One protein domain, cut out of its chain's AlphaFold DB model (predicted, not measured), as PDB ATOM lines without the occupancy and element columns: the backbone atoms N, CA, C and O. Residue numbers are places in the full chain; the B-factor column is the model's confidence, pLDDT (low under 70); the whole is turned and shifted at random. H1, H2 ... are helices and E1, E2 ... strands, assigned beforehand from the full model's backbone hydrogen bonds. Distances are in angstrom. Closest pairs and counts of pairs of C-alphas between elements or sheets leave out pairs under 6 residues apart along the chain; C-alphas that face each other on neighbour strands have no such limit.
ATOM      1  N   ARG A 109      10.056  24.848  40.195       92.38
ATOM      2  CA  ARG A 109      10.784  23.941  39.306       92.38
ATOM      3  C   ARG A 109      10.111  23.922  37.929       92.38
ATOM      4  O   ARG A 109       8.941  23.565  37.854       92.38
ATOM      5  N   PRO A 110      10.797  24.293  36.832       94.81
ATOM      6  CA  PRO A 110      10.193  24.250  35.503       94.81
ATOM      7  C   PRO A 110       9.962  22.799  35.067       94.81
ATOM      8  O   PRO A 110      10.890  21.991  35.088       94.81
ATOM      9  N   ILE A 111       8.737  22.491  34.642       95.06
ATOM     10  CA  ILE A 111       8.321  21.155  34.197       95.06
ATOM     11  C   ILE A 111       8.153  21.112  32.679       95.06
ATOM     12  O   ILE A 111       8.608  20.173  32.028       95.06
ATOM     13  N   ARG A 112       7.500  22.125  32.094       94.94
ATOM     14  CA  ARG A 112       7.150  22.108  30.668       94.94
ATOM     15  C   ARG A 112       7.012  23.507  30.075       94.94
ATOM     16  O   ARG A 112       6.486  24.407  30.718       94.94
ATOM     17  N   PHE A 113       7.414  23.658  28.814       95.94
ATOM     18  CA  PHE A 113       7.071  24.823  27.996       95.94
ATOM     19  C   PHE A 113       5.756  24.568  27.266       95.94
ATOM     20  O   PHE A 113       5.597  23.551  26.585       95.94
ATOM     21  N   LEU A 114       4.806  25.478  27.445       95.25
ATOM     22  CA  LEU A 114       3.488  25.416  26.836       95.25
ATOM     23  C   LEU A 114       3.481  26.262  25.554       95.25
ATOM     24  O   LEU A 114       4.066  27.350  25.544       95.25
ATOM     25  N   PRO A 115       2.857  25.778  24.468       95.44
ATOM     26  CA  PRO A 115       2.800  26.511  23.209       95.44
ATOM     27  C   PRO A 115       1.944  27.775  23.338       95.44
ATOM     28  O   PRO A 115       0.998  27.822  24.124       95.44
ATOM     29  N   SER A 116       2.261  28.793  22.541       93.69
ATOM     30  CA  SER A 116       1.448  30.003  22.434       93.69
ATOM     31  C   SER A 116       0.110  29.692  21.756       93.69
ATOM     32  O   SER A 116       0.105  29.054  20.698       93.69
ATOM     33  N   PRO A 117      -1.025  30.169  22.303       88.19
ATOM     34  CA  PRO A 117      -2.330  30.009  21.664       88.19
ATOM     35  C   PRO A 117      -2.468  30.865  20.396       88.19
ATOM     36  O   PRO A 117      -3.289  30.562  19.536       88.19
ATOM     37  N   HIS A 118      -1.655  31.918  20.258       89.25
ATOM     38  CA  HIS A 118      -1.757  32.890  19.166       89.25
ATOM     39  C   HIS A 118      -0.673  32.713  18.096       89.25
ATOM     40  O   HIS A 118      -0.831  33.190  16.973       89.25
ATOM     41  N   ARG A 119       0.445  32.046  18.419       91.19
ATOM     42  CA  ARG A 119       1.608  31.936  17.530       91.19
ATOM     43  C   ARG A 119       2.120  30.502  17.434       91.19
ATOM     44  O   ARG A 119       2.652  29.939  18.388       91.19
ATOM     45  N   LYS A 120       2.038  29.927  16.232       91.62
ATOM     46  CA  LYS A 120       2.578  28.592  15.942       91.62
ATOM     47  C   LYS A 120       4.094  28.559  16.173       91.62
ATOM     48  O   LYS A 120       4.799  29.440  15.696       91.62
ATOM     49  N   ASN A 121       4.587  27.514  16.840       90.69
ATOM     50  CA  ASN A 121       6.003  27.294  17.187       90.69
ATOM     51  C   ASN A 121       6.616  28.303  18.181       90.69
ATOM     52  O   ASN A 121       7.836  28.331  18.329       90.69
ATOM     53  N   PHE A 122       5.805  29.095  18.886       93.62
ATOM     54  CA  PHE A 122       6.275  29.959  19.974       93.62
ATOM     55  C   PHE A 122       5.852  29.405  21.334       93.62
ATOM     56  O   PHE A 122       4.854  28.690  21.444       93.62
ATOM     57  N   VAL A 123       6.617  29.739  22.373       94.69
ATOM     58  CA  VAL A 123       6.212  29.515  23.765       94.69
ATOM     59  C   VAL A 123       5.147  30.542  24.146       94.69
ATOM     60  O   VAL A 123       5.201  31.681  23.692       94.69
ATOM     61  N   GLY A 124       4.156  30.117  24.925       93.50
ATOM     62  CA  GLY A 124       3.144  30.998  25.517       93.50
ATOM     63  C   GLY A 124       3.170  31.008  27.039       93.50
ATOM     64  O   GLY A 124       2.690  31.956  27.652       93.50
ATOM     65  N   ALA A 125       3.719  29.961  27.661       95.38
ATOM     66  CA  ALA A 125       3.869  29.885  29.107       95.38
ATOM     67  C   ALA A 125       4.898  28.827  29.530       95.38
ATOM     68  O   ALA A 125       5.259  27.931  28.760       95.38
ATOM     69  N   VAL A 126       5.309  28.882  30.795       95.69
ATOM     70  CA  VAL A 126       6.027  27.801  31.478       95.69
ATOM     71  C   VAL A 126       5.156  27.240  32.597       95.69
ATOM     72  O   VAL A 126       4.617  27.987  33.410       95.69
ATOM     73  N   LEU A 127       5.034  25.916  32.635       94.75
ATOM     74  CA  LEU A 127       4.461  25.179  33.752       94.75
ATOM     75  C   LEU A 127       5.553  24.921  34.791       94.75
ATOM     76  O   LEU A 127       6.573  24.297  34.476       94.75
ATOM     77  N   TYR A 128       5.311  25.363  36.017       94.50
ATOM     78  CA  TYR A 128       6.168  25.146  37.173       94.50
ATOM     79  C   TYR A 128       5.486  24.256  38.211       94.50
ATOM     80  O   TYR A 128       4.274  24.327  38.391       94.50
ATOM     81  N   GLU A 129       6.284  23.468  38.919       92.56
ATOM     82  CA  GLU A 129       5.917  22.791  40.163       92.56
ATOM     83  C   GLU A 129       6.412  23.621  41.357       92.56
ATOM     84  O   GLU A 129       7.541  24.124  41.343       92.56
ATOM     85  N   ARG A 130       5.567  23.771  42.377       90.19
ATOM     86  CA  ARG A 130       5.886  24.432  43.643       90.19
ATOM     87  C   ARG A 130       6.560  23.465  44.607       90.19
ATOM     88  O   ARG A 130       6.018  22.413  44.922       90.19
ATOM     89  N   MET A 131       7.720  23.872  45.107       87.56
ATOM     90  CA  MET A 131       8.589  23.078  45.982       87.56
ATOM     91  C   MET A 131       8.464  23.452  47.468       87.56
ATOM     92  O   MET A 131       9.184  22.905  48.295       87.56
ATOM     93  N   ASP A 132       7.623  24.432  47.800       83.25
ATOM     94  CA  ASP A 132       7.408  24.979  49.146       83.25
ATOM     95  C   ASP A 132       6.131  24.463  49.824       83.25
ATOM     96  O   ASP A 132       5.818  24.854  50.946       83.25
ATOM     97  N   LEU A 133       5.372  23.607  49.139       83.81
ATOM     98  CA  LEU A 133       4.114  23.072  49.642       83.81
ATOM     99  C   LEU A 133       4.318  21.749  50.396       83.81
ATOM    100  O   LEU A 133       5.172  20.954  50.002       83.81
ATOM    101  N   PRO A 134       3.524  21.487  51.451       82.25
ATOM    102  CA  PRO A 134       3.540  20.204  52.145       82.25
ATOM    103  C   PRO A 134       3.000  19.071  51.252       82.25
ATOM    104  O   PRO A 134       2.280  19.308  50.278       82.25
ATOM    105  N   GLU A 135       3.344  17.823  51.582       79.56
ATOM    106  CA  GLU A 135       3.001  16.641  50.770       79.56
ATOM    107  C   GLU A 135       1.495  16.375  50.640       79.56
ATOM    108  O   GLU A 135       1.083  15.678  49.715       79.56
ATOM    109  N   ASP A 136       0.669  16.925  51.525       85.88
ATOM    110  CA  ASP A 136      -0.792  16.819  51.520       85.88
ATOM    111  C   ASP A 136      -1.478  17.991  50.793       85.88
ATOM    112  O   ASP A 136      -2.702  18.011  50.660       85.88
ATOM    113  N   ALA A 137      -0.707  18.951  50.267       82.56
ATOM    114  CA  ALA A 137      -1.264  20.091  49.555       82.56
ATOM    115  C   ALA A 137      -2.079  19.638  48.326       82.56
ATOM    116  O   ALA A 137      -1.615  18.755  47.581       82.56
ATOM    117  N   PRO A 138      -3.244  20.269  48.057       84.12
ATOM    118  CA  PRO A 138      -4.073  19.954  46.900       84.12
ATOM    119  C   PRO A 138      -3.272  20.003  45.602       84.12
ATOM    120  O   PRO A 138      -2.515  20.945  45.371       84.12
ATOM    121  N   GLU A 139      -3.473  19.025  44.721       79.06
ATOM    122  CA  GLU A 139      -2.731  18.917  43.458       79.06
ATOM    123  C   GLU A 139      -2.841  20.188  42.599       79.06
ATOM    124  O   GLU A 139      -1.849  20.652  42.042       79.06
ATOM    125  N   ALA A 140      -4.014  20.827  42.583       77.19
ATOM    126  CA  ALA A 140      -4.243  22.087  41.875       77.19
ATOM    127  C   ALA A 140      -3.364  23.251  42.378       77.19
ATOM    128  O   ALA A 140      -3.069  24.163  41.615       77.19
ATOM    129  N   ALA A 141      -2.930  23.226  43.642       80.38
ATOM    130  CA  ALA A 141      -2.050  24.249  44.205       80.38
ATOM    131  C   ALA A 141      -0.564  23.984  43.907       80.38
ATOM    132  O   ALA A 141       0.247  24.903  44.028       80.38
ATOM    133  N   ARG A 142      -0.202  22.751  43.517       86.00
ATOM    134  CA  ARG A 142       1.188  22.336  43.253       86.00
ATOM    135  C   ARG A 142       1.748  22.890  41.960       86.00
ATOM    136  O   ARG A 142       2.964  22.986  41.829       86.00
ATOM    137  N   TYR A 143       0.892  23.266  41.020       89.69
ATOM    138  CA  TYR A 143       1.315  23.707  39.703       89.69
ATOM    139  C   TYR A 143       0.971  25.170  39.466       89.69
ATOM    140  O   TYR A 143      -0.110  25.640  39.804       89.69
ATOM    141  N   VAL A 144       1.903  25.895  38.852       90.38
ATOM    142  CA  VAL A 144       1.735  27.299  38.479       90.38
ATOM    143  C   VAL A 144       2.060  27.448  37.004       90.38
ATOM    144  O   VAL A 144       3.145  27.077  36.555       90.38
ATOM    145  N   VAL A 145       1.130  28.017  36.244       92.06
ATOM    146  CA  VAL A 145       1.368  28.408  34.854       92.06
ATOM    147  C   VAL A 145       1.778  29.874  34.838       92.06
ATOM    148  O   VAL A 145       1.034  30.732  35.302       92.06
ATOM    149  N   GLN A 146       2.961  30.167  34.304       92.19
ATOM    150  CA  GLN A 146       3.444  31.531  34.112       92.19
ATOM    151  C   GLN A 146       3.420  31.871  32.619       92.19
ATOM    152  O   GLN A 146       4.253  31.335  31.881       92.19
ATOM    153  N   PRO A 147       2.514  32.753  32.161       92.44
ATOM    154  CA  PRO A 147       2.528  33.256  30.793       92.44
ATOM    155  C   PRO A 147       3.849  33.958  30.466       92.44
ATOM    156  O   PRO A 147       4.367  34.719  31.289       92.44
ATOM    157  N   CYS A 148       4.395  33.675  29.283       90.94
ATOM    158  CA  CYS A 148       5.600  34.305  28.748       90.94
ATOM    159  C   CYS A 148       5.775  34.016  27.249       90.94
ATOM    160  O   CYS A 148       5.513  32.903  26.790       90.94
ATOM    161  N   ASP A 149       6.348  34.970  26.517       90.44
ATOM    162  CA  ASP A 149       6.652  34.818  25.084       90.44
ATOM    163  C   ASP A 149       8.096  34.373  24.803       90.44
ATOM    164  O   ASP A 149       8.433  33.971  23.688       90.44
ATOM    165  N   VAL A 150       8.970  34.453  25.814       91.88
ATOM    166  CA  VAL A 150      10.394  34.106  25.718       91.88
ATOM    167  C   VAL A 150      10.840  33.401  26.993       91.88
ATOM    168  O   VAL A 150      10.569  33.860  28.100       91.88
ATOM    169  N   VAL A 151      11.588  32.308  26.830       92.56
ATOM    170  CA  VAL A 151      12.238  31.592  27.934       92.56
ATOM    171  C   VAL A 151      13.735  31.524  27.676       92.56
ATOM    172  O   VAL A 151      14.174  31.018  26.645       92.56
ATOM    173  N   LEU A 152      14.528  31.992  28.639       91.44
ATOM    174  CA  LEU A 152      15.988  31.973  28.574       91.44
ATOM    175  C   LEU A 152      16.528  31.061  29.676       91.44
ATOM    176  O   LEU A 152      16.373  31.333  30.865       91.44
ATOM    177  N   LYS A 153      17.160  29.955  29.278       90.56
ATOM    178  CA  LYS A 153      17.755  29.000  30.218       90.56
ATOM    179  C   LYS A 153      19.133  29.498  30.649       90.56
ATOM    180  O   LYS A 153      20.043  29.566  29.834       90.56
ATOM    181  N   SER A 154      19.291  29.789  31.938       87.56
ATOM    182  CA  SER A 154      20.559  30.218  32.546       87.56
ATOM    183  C   SER A 154      20.951  29.287  33.702       87.56
ATOM    184  O   SER A 154      21.152  29.731  34.829       87.56
ATOM    185  N   ILE A 155      21.023  27.982  33.423       88.25
ATOM    186  CA  ILE A 155      21.252  26.908  34.413       88.25
ATOM    187  C   ILE A 155      22.680  26.333  34.372       88.25
ATOM    188  O   ILE A 155      22.925  25.232  34.856       88.25
ATOM    189  N   GLY A 156      23.619  27.086  33.798       85.25
ATOM    190  CA  GLY A 156      25.015  26.687  33.625       85.25
ATOM    191  C   GLY A 156      25.343  26.235  32.203       85.25
ATOM    192  O   GLY A 156      24.456  25.987  31.386       85.25
TER     193      GLY A 156
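AT A GLANCE: This is residues 109 to 156 of the 351 residues of the protein "Ferredoxin--NADP+ reductase" of Strigomonas culicis (UniProt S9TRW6). A small sheet of three antiparallel strands, E2 in the middle between E1 and E3, has a loop at each end and a tail, residues 148 to 156; H1 is a short helix just before E3. The 48 printed residues, mostly strand in class, hold E1, E2, H1 and E3 in chain order. The whole is loose, radius of gyration of the C-alphas 12.7 A, and flat, spanning 37 by 29 by 11 A.

IN THESE COORDINATES: E1, residues 109 to 115, begins at C-alpha (10.784, 23.941, 39.306) and is 18.2 A long. E2, 123 to 130, is 20.5 A. H1, 139 to 142, is 5.2 A. E3, 143 to 147, is 13.1 A and ends at (2.528, 33.256, 30.793).

HOW THE PARTS SIT: E1 and E2, a hairpin, are antiparallel at 155 degrees; N 111 and O 127 are 2.8 A apart. E2 and E3 are antiparallel at 153 degrees; N 128 and O 144 are 2.8 A apart. H1, too short for an O i to N i+4 pair, has its one O i to N i+3 pair within range and only grazes the sheet with residues 141 to 142; its closest C-alpha pair with E2 is Arg 142 and Arg 130, 5.2 A.

THE WHOLE: The farthest C-alphas, Lys 120 and Asp 136, are 37.6 A apart. Residues 135 to 140 stand free. The printed part has no cut, no link is long, and no printed residue is under 70 in pLDDT.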